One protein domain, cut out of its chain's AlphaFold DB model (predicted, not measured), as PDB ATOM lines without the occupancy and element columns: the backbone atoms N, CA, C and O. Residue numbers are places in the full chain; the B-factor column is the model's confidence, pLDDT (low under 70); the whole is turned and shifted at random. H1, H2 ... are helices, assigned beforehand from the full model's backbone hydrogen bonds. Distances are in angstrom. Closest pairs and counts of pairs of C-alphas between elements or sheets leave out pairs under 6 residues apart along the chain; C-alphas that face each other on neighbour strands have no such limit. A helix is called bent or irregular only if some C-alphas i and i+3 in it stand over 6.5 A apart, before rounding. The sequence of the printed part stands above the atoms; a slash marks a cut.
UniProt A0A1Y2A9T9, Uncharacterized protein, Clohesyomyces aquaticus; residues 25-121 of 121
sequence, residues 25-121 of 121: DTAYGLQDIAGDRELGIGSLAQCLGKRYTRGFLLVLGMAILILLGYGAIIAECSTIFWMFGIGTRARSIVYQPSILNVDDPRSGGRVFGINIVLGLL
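What this domain is: This is residues 25 to 121 of the 121 residues of an uncharacterized protein of Clohesyomyces aquaticus (UniProt A0A1Y2A9T9). Two long helices, H3 and H4, fold back on each other as a hairpin along a rod, and the shorter H5 folds back again beside H4. Short H1 sits between the beginning of H3 and H5, and little H2 lies at the end of the rod away from the H3 to H4 link. The 97 printed residues hold five named helices, H1 to H5 in chain order, and no named strand: all helix. The whole is only just loose, close to compact, with a radius of gyration of the C-alphas of 15.3 A and spans of 50 by 20 by 20 A.

How they stand to each other: Start at H1, residues 25 to 29; it touches H3, residues 44 to 74, with Thr 26 and Ala 45 the closest C-alphas at 5.3 A, and on H3 residues 44 to 57 alone take part. H1 also touches H5, residues 106 to 119, through residues 108 to 112 alone; the closest C-alphas are Tyr 28 and Gly 108, 4.4 A. H2, residues 33 to 39, is close to H3 but not clearly touching, with C-alphas 33 and 46 closest at 6.1 A. H3 and H4, residues 79 to 99, touch as a helical hairpin, opposite ways at a shallow tilt of 8 degrees; their closest C-alphas, Gly 61 and Ile 93, are 5.4 A apart. H4 and H5 form another, touching at C-alphas 96 and 111, 5.8 A, at a shallow tilt of 6 degrees. H3 and H5 are apart. Every O i to N i+4 pair is within hydrogen-bond range in H1, H2 and H5, against 22 of 27 in H3 and 14 of 17 in H4.

Where its parts are: Find C-alpha 25 at (47.071, 21.762, -38.166), where H1 begins. H3 begins at C-alpha 44 and spans 32.5 A; it is irregular, with C-alphas 47 and 50 9.3 A apart, and has a kink of 114 degrees near residue 51. H4 spans 29.2 A from C-alpha 79 at (39.128, -3.038, -53.472). H5 spans 20.4 A and ends at C-alpha 119, (50.183, 9.227, -42.188).

The domain as a whole: The C-alphas of Glu 38 and Glu 76 are the two farthest apart, 50.0 A. The printed part has no cut, no link is long, and no printed residue is under 70 in pLDDT.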
ATOM      1  N   ASP A  25      46.422  20.537 -38.637       94.00
ATOM      2  CA  ASP A  25      47.071  21.762 -38.166       94.00
ATOM      3  C   ASP A  25      46.051  22.724 -37.547       94.00
ATOM      4  O   ASP A  25      46.244  23.206 -36.436       94.00
ATOM      5  N   THR A  26      44.879  22.895 -38.173       93.62
ATOM      6  CA  THR A  26      43.791  23.707 -37.598       93.62
ATOM      7  C   THR A  26      43.282  23.117 -36.283       93.62
ATOM      8  O   THR A  26      43.008  23.853 -35.335       93.62
ATOM      9  N   ALA A  27      43.137  21.790 -36.208       92.56
ATOM     10  CA  ALA A  27      42.720  21.127 -34.977       92.56
ATOM     11  C   ALA A  27      43.779  21.259 -33.871       92.56
ATOM     12  O   ALA A  27      43.424  21.470 -32.712       92.56
ATOM     13  N   TYR A  28      45.060  21.149 -34.231       91.50
ATOM     14  CA  TYR A  28      46.186  21.303 -33.316       91.50
ATOM     15  C   TYR A  28      46.315  22.744 -32.812       91.50
ATOM     16  O   TYR A  28      46.390  22.950 -31.607       91.50
ATOM     17  N   GLY A  29      46.196  23.738 -33.695       89.75
ATOM     18  CA  GLY A  29      46.324  25.163 -33.374       89.75
ATOM     19  C   GLY A  29      45.293  25.700 -32.376       89.75
ATOM     20  O   GLY A  29      45.490  26.775 -31.818       89.75
ATOM     21  N   LEU A  30      44.222  24.952 -32.066       88.44
ATOM     22  CA  LEU A  30      43.361  25.247 -30.910       88.44
ATOM     23  C   LEU A  30      44.137  25.231 -29.580       88.44
ATOM     24  O   LEU A  30      43.707  25.877 -28.624       88.44
ATOM     25  N   GLN A  31      45.256  24.499 -29.512       87.25
ATOM     26  CA  GLN A  31      46.153  24.468 -28.356       87.25
ATOM     27  C   GLN A  31      46.886  25.779 -28.144       87.25
ATOM     28  O   GLN A  31      47.021  26.229 -27.006       87.25
ATOM     29  N   ASP A  32      47.290  26.399 -29.243       84.75
ATOM     30  CA  ASP A  32      48.226  27.511 -29.220       84.75
ATOM     31  C   ASP A  32      47.514  28.867 -29.142       84.75
ATOM     32  O   ASP A  32      48.151  29.866 -28.834       84.75
ATOM     33  N   ILE A  33      46.176  28.918 -29.276       84.06
ATOM     34  CA  ILE A  33      45.375  30.162 -29.252       84.06
ATOM     35  C   ILE A  33      45.745  31.101 -28.098       84.06
ATOM     36  O   ILE A  33      45.823  32.310 -28.307       84.06
ATOM     37  N   ALA A  34      45.914  30.578 -26.879       80.88
ATOM     38  CA  ALA A  34      46.218  31.414 -25.719       80.88
ATOM     39  C   ALA A  34      47.619  32.041 -25.821       80.88
ATOM     40  O   ALA A  34      47.744  33.254 -25.670       80.88
ATOM     41  N   GLY A  35      48.638  31.235 -26.138       80.56
ATOM     42  CA  GLY A  35      50.023  31.701 -26.261       80.56
ATOM     43  C   GLY A  35      50.246  32.576 -27.494       80.56
ATOM     44  O   GLY A  35      50.841  33.646 -27.404       80.56
ATOM     45  N   ASP A  36      49.686  32.184 -28.636       84.06
ATOM     46  CA  ASP A  36      49.746  32.947 -29.881       84.06
ATOM     47  C   ASP A  36      49.140  34.349 -29.711       84.06
ATOM     48  O   ASP A  36      49.684  35.337 -30.205       84.06
ATOM     49  N   ARG A  37      48.031  34.458 -28.967       84.00
ATOM     50  CA  ARG A  37      47.380  35.745 -28.693       84.00
ATOM     51  C   ARG A  37      48.244  36.661 -27.830       84.00
ATOM     52  O   ARG A  37      48.238  37.867 -28.065       84.00
ATOM     53  N   GLU A  38      48.971  36.117 -26.857       85.06
ATOM     54  CA  GLU A  38      49.917  36.886 -26.035       85.06
ATOM     55  C   GLU A  38      51.102  37.409 -26.863       85.06
ATOM     56  O   GLU A  38      51.591  38.509 -26.614       85.06
ATOM     57  N   LEU A  39      51.514  36.660 -27.890       86.50
ATOM     58  CA  LEU A  39      52.612  37.013 -28.796       86.50
ATOM     59  C   LEU A  39      52.175  37.843 -30.017       86.50
ATOM     60  O   LEU A  39      53.020  38.267 -30.804       86.50
ATOM     61  N   GLY A  40      50.871  38.080 -30.195       84.75
ATOM     62  CA  GLY A  40      50.324  38.784 -31.358       84.75
ATOM     63  C   GLY A  40      50.402  37.989 -32.669       84.75
ATOM     64  O   GLY A  40      50.337  38.580 -33.747       84.75
ATOM     65  N   ILE A  41      50.543  36.663 -32.593       86.19
ATOM     66  CA  ILE A  41      50.612  35.753 -33.740       86.19
ATOM     67  C   ILE A  41      49.194  35.275 -34.073       86.19
ATOM     68  O   ILE A  41      48.454  34.801 -33.213       86.19
ATOM     69  N   GLY A  42      48.792  35.425 -35.336       82.00
ATOM     70  CA  GLY A  42      47.489  34.970 -35.818       82.00
ATOM     71  C   GLY A  42      47.548  33.540 -36.346       82.00
ATOM     72  O   GLY A  42      48.430  33.218 -37.138       82.00
ATOM     73  N   SER A  43      46.574  32.706 -35.981       84.25
ATOM     74  CA  SER A  43      46.409  31.359 -36.546       84.25
ATOM     75  C   SER A  43      45.019  31.155 -37.152       84.25
ATOM     76  O   SER A  43      44.046  31.836 -36.810       84.25
ATOM     77  N   LEU A  44      44.899  30.197 -38.075       85.81
ATOM     78  CA  LEU A  44      43.614  29.873 -38.706       85.81
ATOM     79  C   LEU A  44      42.581  29.402 -37.668       85.81
ATOM     80  O   LEU A  44      41.404  29.749 -37.762       85.81
ATOM     81  N   ALA A  45      43.036  28.685 -36.636       86.12
ATOM     82  CA  ALA A  45      42.212  28.265 -35.507       86.12
ATOM     83  C   ALA A  45      41.633  29.465 -34.730       86.12
ATOM     84  O   ALA A  45      40.456  29.446 -34.364       86.12
ATOM     85  N   GLN A  46      42.410  30.539 -34.536       85.81
ATOM     86  CA  GLN A  46      41.902  31.784 -33.944       85.81
ATOM     87  C   GLN A  46      40.862  32.464 -34.838       85.81
ATOM     88  O   GLN A  46      39.830  32.912 -34.341       85.81
ATOM     89  N   CYS A  47      41.122  32.525 -36.148       87.56
ATOM     90  CA  CYS A  47      40.233  33.167 -37.118       87.56
ATOM     91  C   CYS A  47      38.868  32.463 -37.203       87.56
ATOM     92  O   CYS A  47      37.825  33.116 -37.167       87.56
ATOM     93  N   LEU A  48      38.862  31.128 -37.261       88.38
ATOM     94  CA  LEU A  48      37.635  30.324 -37.252       88.38
ATOM     95  C   LEU A  48      36.934  30.359 -35.890       88.38
ATOM     96  O   LEU A  48      35.703  30.305 -35.804       88.38
ATOM     97  N   GLY A  49      37.717  30.402 -34.816       83.69
ATOM     98  CA  GLY A  49      37.229  30.316 -33.452       83.69
ATOM     99  C   GLY A  49      36.484  29.011 -33.150       83.69
ATOM    100  O   GLY A  49      36.325  28.098 -33.970       83.69
ATOM    101  N   LYS A  50      35.964  28.926 -31.925       83.19
ATOM    102  CA  LYS A  50      35.306  27.718 -31.399       83.19
ATOM    103  C   LYS A  50      34.068  27.302 -32.198       83.19
ATOM    104  O   LYS A  50      33.787  26.114 -32.335       83.19
ATOM    105  N   ARG A  51      33.333  28.280 -32.739       85.50
ATOM    106  CA  ARG A  51      32.054  28.060 -33.427       85.50
ATOM    107  C   ARG A  51      32.217  27.360 -34.773       85.50
ATOM    108  O   ARG A  51      31.426  26.474 -35.081       85.50
ATOM    109  N   TYR A  52      33.206  27.759 -35.573       90.75
ATOM    110  CA  TYR A  52      33.318  27.301 -36.961       90.75
ATOM    111  C   TYR A  52      34.338  26.181 -37.158       90.75
ATOM    112  O   TYR A  52      34.247  25.471 -38.157       90.75
ATOM    113  N   THR A  53      35.240  25.951 -36.195       91.19
ATOM    114  CA  THR A  53      36.309  24.946 -36.328       91.19
ATOM    115  C   THR A  53      35.774  23.558 -36.689       91.19
ATOM    116  O   THR A  53      36.211  22.972 -37.674       91.19
ATOM    117  N   ARG A  54      34.769  23.036 -35.971       91.31
ATOM    118  CA  ARG A  54      34.215  21.700 -36.271       91.31
ATOM    119  C   ARG A  54      33.620  21.604 -37.679       91.31
ATOM    120  O   ARG A  54      33.856  20.621 -38.372       91.31
ATOM    121  N   GLY A  55      32.869  22.622 -38.103       92.81
ATOM    122  CA  GLY A  55      32.274  22.664 -39.441       92.81
ATOM    123  C   GLY A  55      33.335  22.741 -40.539       92.81
ATOM    124  O   GLY A  55      33.257  22.017 -41.525       92.81
ATOM    125  N   PHE A  56      34.368  23.557 -40.329       94.94
ATOM    126  CA  PHE A  56      35.495  23.676 -41.249       94.94
ATOM    127  C   PHE A  56      36.268  22.359 -41.397       94.94
ATOM    128  O   PHE A  56      36.549  21.936 -42.517       94.94
ATOM    129  N   LEU A  57      36.527  21.656 -40.289       94.88
ATOM    130  CA  LEU A  57      37.145  20.330 -40.328       94.88
ATOM    131  C   LEU A  57      36.291  19.329 -41.110       94.88
ATOM    132  O   LEU A  57      36.829  18.580 -41.917       94.88
ATOM    133  N   LEU A  58      34.964  19.329 -40.948       94.94
ATOM    134  CA  LEU A  58      34.093  18.456 -41.745       94.94
ATOM    135  C   LEU A  58      34.193  18.756 -43.248       94.94
ATOM    136  O   LEU A  58      34.280  17.822 -44.041       94.94
ATOM    137  N   VAL A  59      34.244  20.033 -43.640       96.62
ATOM    138  CA  VAL A  59      34.431  20.434 -45.047       96.62
ATOM    139  C   VAL A  59      35.768  19.931 -45.591       96.62
ATOM    140  O   VAL A  59      35.795  19.304 -46.651       96.62
ATOM    141  N   LEU A  60      36.866  20.138 -44.857       97.25
ATOM    142  CA  LEU A  60      38.181  19.621 -45.242       97.25
ATOM    143  C   LEU A  60      38.198  18.092 -45.305       97.25
ATOM    144  O   LEU A  60      38.742  17.522 -46.246       97.25
ATOM    145  N   GLY A  61      37.554  17.421 -44.351       96.62
ATOM    146  CA  GLY A  61      37.392  15.971 -44.344       96.62
ATOM    147  C   GLY A  61      36.702  15.465 -45.610       96.62
ATOM    148  O   GLY A  61      37.208  14.569 -46.284       96.62
ATOM    149  N   MET A  62      35.585  16.082 -45.991       97.31
ATOM    150  CA  MET A  62      34.889  15.736 -47.231       97.31
ATOM    151  C   MET A  62      35.755  15.993 -48.468       97.31
ATOM    152  O   MET A  62      35.799  15.143 -49.356       97.31
ATOM    153  N   ALA A  63      36.491  17.108 -48.510       97.44
ATOM    154  CA  ALA A  63      37.421  17.397 -49.601       97.44
ATOM    155  C   ALA A  63      38.507  16.315 -49.730       97.44
ATOM    156  O   ALA A  63      38.755  15.832 -50.834       97.44
ATOM    157  N   ILE A  64      39.093  15.867 -48.612       97.06
ATOM    158  CA  ILE A  64      40.079  14.776 -48.583       97.06
ATOM    159  C   ILE A  64      39.487  13.496 -49.186       97.06
ATOM    160  O   ILE A  64      40.118  12.884 -50.045       97.06
ATOM    161  N   LEU A  65      38.275  13.093 -48.783       96.94
ATOM    162  CA  LEU A  65      37.639  11.871 -49.297       96.94
ATOM    163  C   LEU A  65      37.309  11.956 -50.784       96.94
ATOM    164  O   LEU A  65      37.542  10.992 -51.508       96.94
ATOM    165  N   ILE A  66      36.789  13.097 -51.238       97.06
ATOM    166  CA  ILE A  66      36.454  13.313 -52.649       97.06
ATOM    167  C   ILE A  66      37.722  13.250 -53.500       97.06
ATOM    168  O   ILE A  66      37.751  12.543 -54.504       97.06
ATOM    169  N   LEU A  67      38.783  13.943 -53.086       96.38
ATOM    170  CA  LEU A  67      40.032  14.005 -53.839       96.38
ATOM    171  C   LEU A  67      40.765  12.658 -53.839       96.38
ATOM    172  O   LEU A  67      41.166  12.187 -54.903       96.38
ATOM    173  N   LEU A  68      40.891  11.992 -52.685       94.81
ATOM    174  CA  LEU A  68      41.495  10.657 -52.621       94.81
ATOM    175  C   LEU A  68      40.664   9.622 -53.384       94.81
ATOM    176  O   LEU A  68      41.231   8.804 -54.102       94.81
ATOM    177  N   GLY A  69      39.335   9.670 -53.267       95.38
ATOM    178  CA  GLY A  69      38.433   8.778 -53.993       95.38
ATOM    179  C   GLY A  69      38.532   8.974 -55.503       95.38
ATOM    180  O   GLY A  69      38.666   8.004 -56.242       95.38
ATOM    181  N   TYR A  70      38.558  10.221 -55.972       94.56
ATOM    182  CA  TYR A  70      38.755  10.529 -57.387       94.56
ATOM    183  C   TYR A  70      40.115  10.031 -57.899       94.56
ATOM    184  O   TYR A  70      40.179   9.376 -58.939       94.56
ATOM    185  N   GLY A  71      41.191  10.253 -57.135       93.25
ATOM    186  CA  GLY A  71      42.512   9.709 -57.454       93.25
ATOM    187  C   GLY A  71      42.528   8.178 -57.520       93.25
ATOM    188  O   GLY A  71      43.131   7.613 -58.431       93.25
ATOM    189  N   ALA A  72      41.816   7.506 -56.611       93.44
ATOM    190  CA  ALA A  72      41.701   6.050 -56.577       93.44
ATOM    191  C   ALA A  72      40.946   5.474 -57.785       93.44
ATOM    192  O   ALA A  72      41.302   4.396 -58.257       93.44
ATOM    193  N   ILE A  73      39.936   6.188 -58.299       93.56
ATOM    194  CA  ILE A  73      39.220   5.811 -59.529       93.56
ATOM    195  C   ILE A  73      40.158   5.908 -60.736       93.56
ATOM    196  O   ILE A  73      40.261   4.953 -61.496       93.56
ATOM    197  N   ILE A  74      40.871   7.032 -60.895       91.81
ATOM    198  CA  ILE A  74      41.799   7.243 -62.024       91.81
ATOM    199  C   ILE A  74      42.933   6.215 -62.015       91.81
ATOM    200  O   ILE A  74      43.371   5.766 -63.069       91.81
ATOM    201  N   ALA A  75      43.430   5.872 -60.829       91.00
ATOM    202  CA  ALA A  75      44.523   4.925 -60.662       91.00
ATOM    203  C   ALA A  75      44.076   3.451 -60.688       91.00
ATOM    204  O   ALA A  75      44.916   2.579 -60.478       91.00
ATOM    205  N   GLU A  76      42.782   3.177 -60.904       92.94
ATOM    206  CA  GLU A  76      42.205   1.824 -60.905       92.94
ATOM    207  C   GLU A  76      42.587   1.021 -59.647       92.94
ATOM    208  O   GLU A  76      42.926  -0.164 -59.688       92.94
ATOM    209  N   CYS A  77      42.557   1.688 -58.489       93.19
ATOM    210  CA  CYS A  77      42.982   1.096 -57.228       93.19
ATOM    211  C   CYS A  77      42.119  -0.116 -56.837       93.19
ATOM    212  O   CYS A  77      40.896  -0.123 -56.987       93.19
ATOM    213  N   SER A  78      42.764  -1.120 -56.238       95.88
ATOM    214  CA  SER A  78      42.109  -2.356 -55.802       95.88
ATOM    215  C   SER A  78      41.060  -2.124 -54.709       95.88
ATOM    216  O   SER A  78      41.116  -1.159 -53.942       95.88
ATOM    217  N   THR A  79      40.133  -3.070 -54.551       95.38
ATOM    218  CA  THR A  79      39.128  -3.038 -53.472       95.38
ATOM    219  C   THR A  79      39.768  -2.981 -52.079       95.38
ATOM    220  O   THR A  79      39.210  -2.375 -51.168       95.38
ATOM    221  N   ILE A  80      40.966  -3.553 -51.909       95.81
ATOM    222  CA  ILE A  80      41.736  -3.478 -50.657       95.81
ATOM    223  C   ILE A  80      42.093  -2.018 -50.339       95.81
ATOM    224  O   ILE A  80      41.895  -1.578 -49.207       95.81
ATOM    225  N   PHE A  81      42.546  -1.242 -51.329       93.56
ATOM    226  CA  PHE A  81      42.838   0.184 -51.150       93.56
ATOM    227  C   PHE A  81      41.578   0.989 -50.800       93.56
ATOM    228  O   PHE A  81      41.617   1.858 -49.932       93.56
ATOM    229  N   TRP A  82      40.439   0.678 -51.418       95.19
ATOM    230  CA  TRP A  82      39.169   1.317 -51.067       95.19
ATOM    231  C   TRP A  82      38.754   1.035 -49.622       95.19
ATOM    232  O   TRP A  82      38.385   1.957 -48.895       95.19
ATOM    233  N   MET A  83      38.859  -0.218 -49.176       94.75
ATOM    234  CA  MET A  83      38.476  -0.605 -47.816       94.75
ATOM    235  C   MET A  83      39.425  -0.036 -46.755       94.75
ATOM    236  O   MET A  83      38.972   0.578 -45.789       94.75
ATOM    237  N   PHE A  84      40.737  -0.211 -46.925       93.19
ATOM    238  CA  PHE A  84      41.717   0.154 -45.899       93.19
ATOM    239  C   PHE A  84      42.283   1.559 -46.071       93.19
ATOM    240  O   PHE A  84      42.509   2.238 -45.076       93.19
ATOM    241  N   GLY A  85      42.472   2.038 -47.296       92.19
ATOM    242  CA  GLY A  85      42.884   3.414 -47.565       92.19
ATOM    243  C   GLY A  85      41.722   4.371 -47.314       92.19
ATOM    244  O   GLY A  85      41.670   5.039 -46.285       92.19
ATOM    245  N   ILE A  86      40.745   4.405 -48.222       94.75
ATOM    246  CA  ILE A  86      39.624   5.361 -48.149       94.75
ATOM    247  C   ILE A  86      38.732   5.096 -46.925       94.75
ATOM    248  O   ILE A  86      38.369   6.038 -46.219       94.75
ATOM    249  N   GLY A  87      38.406   3.834 -46.631       95.38
ATOM    250  CA  GLY A  87      37.506   3.484 -45.527       95.38
ATOM    251  C   GLY A  87      38.024   3.903 -44.145       95.38
ATOM    252  O   GLY A  87      37.254   4.418 -43.330       95.38
ATOM    253  N   THR A  88      39.330   3.770 -43.880       94.44
ATOM    254  CA  THR A  88      39.917   4.232 -42.607       94.44
ATOM    255  C   THR A  88      39.901   5.754 -42.498       94.44
ATOM    256  O   THR A  88      39.526   6.276 -41.443       94.44
ATOM    257  N   ARG A  89      40.210   6.480 -43.586       94.19
ATOM    258  CA  ARG A  89      40.082   7.947 -43.636       94.19
ATOM    259  C   ARG A  89      38.641   8.389 -43.387       94.19
ATOM    260  O   ARG A  89      38.420   9.277 -42.568       94.19
ATOM    261  N   ALA A  90      37.667   7.741 -44.028       95.69
ATOM    262  CA  ALA A  90      36.252   8.081 -43.890       95.69
ATOM    263  C   ALA A  90      35.772   7.926 -42.444       95.69
ATOM    264  O   ALA A  90      35.186   8.848 -41.877       95.69
ATOM    265  N   ARG A  91      36.108   6.798 -41.806       95.44
ATOM    266  CA  ARG A  91      35.836   6.589 -40.378       95.44
ATOM    267  C   ARG A  91      36.498   7.663 -39.517       95.44
ATOM    268  O   ARG A  91      35.884   8.166 -38.577       95.44
ATOM    269  N   SER A  92      37.744   8.013 -39.826       94.00
ATOM    270  CA  SER A  92      38.508   8.957 -39.019       94.00
ATOM    271  C   SER A  92      37.981  10.391 -39.109       94.00
ATOM    272  O   SER A  92      37.914  11.076 -38.092       94.00
ATOM    273  N   ILE A  93      37.515  10.825 -40.281       93.06
ATOM    274  CA  ILE A  93      36.915  12.154 -40.486       93.06
ATOM    275  C   ILE A  93      35.625  12.343 -39.683       93.06
ATOM    276  O   ILE A  93      35.317  13.463 -39.291       93.06
ATOM    277  N   VAL A  94      34.891  11.266 -39.400       93.00
ATOM    278  CA  VAL A  94      33.723  11.312 -38.507       93.00
ATOM    279  C   VAL A  94      34.156  11.272 -37.040       93.00
ATOM    280  O   VAL A  94      33.611  11.991 -36.203       93.00
ATOM    281  N   TYR A  95      35.158  10.455 -36.718       95.12
ATOM    282  CA  TYR A  95      35.623  10.264 -35.348       95.12
ATOM    283  C   TYR A  95      36.334  11.499 -34.774       95.12
ATOM    284  O   TYR A  95      36.005  11.941 -33.672       95.12
ATOM    285  N   GLN A  96      37.274  12.097 -35.506       94.44
ATOM    286  CA  GLN A  96      38.107  13.199 -35.008       94.44
ATOM    287  C   GLN A  96      37.294  14.434 -34.558       94.44
ATOM    288  O   GLN A  96      37.526  14.903 -33.442       94.44
ATOM    289  N   PRO A  97      36.286  14.930 -35.307       90.38
ATOM    290  CA  PRO A  97      35.458  16.049 -34.857       90.38
ATOM    291  C   PRO A  97      34.607  15.728 -33.623       90.38
ATOM    292  O   PRO A  97      34.269  16.643 -32.873       90.38
ATOM    293  N   SER A  98      34.265  14.452 -33.398       91.12
ATOM    294  CA  SER A  98      33.467  14.029 -32.237       91.12
ATOM    295  C   SER A  98      34.260  14.027 -30.927       91.12
ATOM    296  O   SER A  98      33.700  14.314 -29.873       91.12
ATOM    297  N   ILE A  99      35.572  13.766 -30.987       92.44
ATOM    298  CA  ILE A  99      36.468  13.819 -29.818       92.44
ATOM    299  C   ILE A  99      37.117  15.194 -29.613       92.44
ATOM    300  O   ILE A  99      37.767  15.427 -28.584       92.44
ATOM    301  N   LEU A 100      36.983  16.086 -30.602       92.12
ATOM    302  CA  LEU A 100      37.519  17.436 -30.558       92.12
ATOM    303  C   LEU A 100      36.646  18.313 -29.662       92.12
ATOM    304  O   LEU A 100      35.480  18.594 -29.961       92.12
ATOM    305  N   ASN A 101      37.236  18.798 -28.579       90.19
ATOM    306  CA  ASN A 101      36.614  19.729 -27.659       90.19
ATOM    307  C   ASN A 101      37.316  21.086 -27.769       90.19
ATOM    308  O   ASN A 101      38.422  21.268 -27.280       90.19
ATOM    309  N   VAL A 102      36.640  22.052 -28.386       84.94
ATOM    310  CA  VAL A 102      37.160  23.412 -28.614       84.94
ATOM    311  C   VAL A 102      37.433  24.201 -27.325       84.94
ATOM    312  O   VAL A 102      38.073  25.249 -27.380       84.94
ATOM    313  N   ASP A 103      36.958  23.715 -26.178       86.50
ATOM    314  CA  ASP A 103      37.233  24.274 -24.853       86.50
ATOM    315  C   ASP A 103      38.361  23.542 -24.107       86.50
ATOM    316  O   ASP A 103      38.875  24.067 -23.123       86.50
ATOM    317  N   ASP A 104      38.770  22.358 -24.574       88.50
ATOM    318  CA  ASP A 104      39.904  21.594 -24.046       88.50
ATOM    319  C   ASP A 104      41.036  21.573 -25.086       88.50
ATOM    320  O   ASP A 104      41.006  20.736 -26.000       88.50
ATOM    321  N   PRO A 105      42.062  22.434 -24.936       83.38
ATOM    322  CA  PRO A 105      43.255  22.440 -25.779       83.38
ATOM    323  C   PRO A 105      43.806  21.034 -26.040       83.38
ATOM    324  O   PRO A 105      44.089  20.667 -27.178       83.38
ATOM    325  N   ARG A 106      43.879  20.166 -25.021       88.19
ATOM    326  CA  ARG A 106      44.485  18.827 -25.146       88.19
ATOM    327  C   ARG A 106      43.787  17.952 -26.186       88.19
ATOM    328  O   ARG A 106      44.410  17.048 -26.740       88.19
ATOM    329  N   SER A 107      42.521  18.231 -26.488       91.06
ATOM    330  CA  SER A 107      41.771  17.523 -27.519       91.06
ATOM    331  C   SER A 107      42.329  17.717 -28.935       91.06
ATOM    332  O   SER A 107      42.312  16.756 -29.704       91.06
ATOM    333  N   GLY A 108      42.900  18.886 -29.255       90.88
ATOM    334  CA  GLY A 108      43.553  19.158 -30.543       90.88
ATOM    335  C   GLY A 108      44.779  18.273 -30.774       90.88
ATOM    336  O   GLY A 108      44.912  17.634 -31.815       90.88
ATOM    337  N   GLY A 109      45.616  18.110 -29.747       90.06
ATOM    338  CA  GLY A 109      46.777  17.216 -29.768       90.06
ATOM    339  C   GLY A 109      46.408  15.738 -29.923       90.06
ATOM    340  O   GLY A 109      47.122  14.999 -30.597       90.06
ATOM    341  N   ARG A 110      45.259  15.295 -29.383       93.00
ATOM    342  CA  ARG A 110      44.746  13.934 -29.647       93.00
ATOM    343  C   ARG A 110      44.410  13.746 -31.125       93.00
ATOM    344  O   ARG A 110      44.758  12.719 -31.702       93.00
ATOM    345  N   VAL A 111      43.751  14.735 -31.732       93.38
ATOM    346  CA  VAL A 111      43.441  14.735 -33.168       93.38
ATOM    347  C   VAL A 111      44.729  14.717 -33.993       93.38
ATOM    348  O   VAL A 111      44.860  13.895 -34.898       93.38
ATOM    349  N   PHE A 112      45.722  15.531 -33.640       92.94
ATOM    350  CA  PHE A 112      47.029  15.531 -34.297       92.94
ATOM    351  C   PHE A 112      47.728  14.163 -34.217       92.94
ATOM    352  O   PHE A 112      48.142  13.619 -35.239       92.94
ATOM    353  N   GLY A 113      47.767  13.545 -33.032       92.50
ATOM    354  CA  GLY A 113      48.361  12.220 -32.837       92.50
ATOM    355  C   GLY A 113      47.702  11.121 -33.679       92.50
ATOM    356  O   GLY A 113      48.397  10.279 -34.245       92.50
ATOM    357  N   ILE A 114      46.374  11.159 -33.842       94.00
ATOM    358  CA  ILE A 114      45.662  10.249 -34.757       94.00
ATOM    359  C   ILE A 114      46.158  10.431 -36.197       94.00
ATOM    360  O   ILE A 114      46.349   9.444 -36.904       94.00
ATOM    361  N   ASN A 115      46.398  11.670 -36.635       94.56
ATOM    362  CA  ASN A 115      46.868  11.943 -37.992       94.56
ATOM    363  C   ASN A 115      48.324  11.520 -38.221       94.56
ATOM    364  O   ASN A 115      48.630  11.062 -39.316       94.56
ATOM    365  N   ILE A 116      49.193  11.538 -37.205       92.75
ATOM    366  CA  ILE A 116      50.529  10.920 -37.318       92.75
ATOM    367  C   ILE A 116      50.395   9.439 -37.691       92.75
ATOM    368  O   ILE A 116      51.036   8.977 -38.631       92.75
ATOM    369  N   VAL A 117      49.521   8.702 -36.996       92.19
ATOM    370  CA  VAL A 117      49.295   7.273 -37.266       92.19
ATOM    371  C   VAL A 117      48.666   7.058 -38.644       92.19
ATOM    372  O   VAL A 117      49.092   6.168 -39.374       92.19
ATOM    373  N   LEU A 118      47.691   7.885 -39.039       90.50
ATOM    374  CA  LEU A 118      47.092   7.818 -40.380       90.50
ATOM    375  C   LEU A 118      48.089   8.130 -41.499       90.50
ATOM    376  O   LEU A 118      47.906   7.638 -42.605       90.50
ATOM    377  N   GLY A 119      49.120   8.934 -41.228       86.69
ATOM    378  CA  GLY A 119      50.183   9.227 -42.188       86.69
ATOM    379  C   GLY A 119      51.074   8.032 -42.514       86.69
ATOM    380  O   GLY A 119      51.740   8.041 -43.545       86.69
ATOM    381  N   LEU A 120      51.073   7.005 -41.659       85.69
ATOM    382  CA  LEU A 120      51.807   5.759 -41.878       85.69
ATOM    383  C   LEU A 120      51.010   4.725 -42.693       85.69
ATOM    384  O   LEU A 120      51.589   3.729 -43.122       85.69
ATOM    385  N   LEU A 121      49.700   4.944 -42.875       74.81
ATOM    386  CA  LEU A 121      48.777   4.080 -43.625       74.81
ATOM    387  C   LEU A 121      48.584   4.580 -45.053       74.81
ATOM    388  O   LEU A 121      48.564   3.744 -45.974       74.81
TER     389      LEU A 121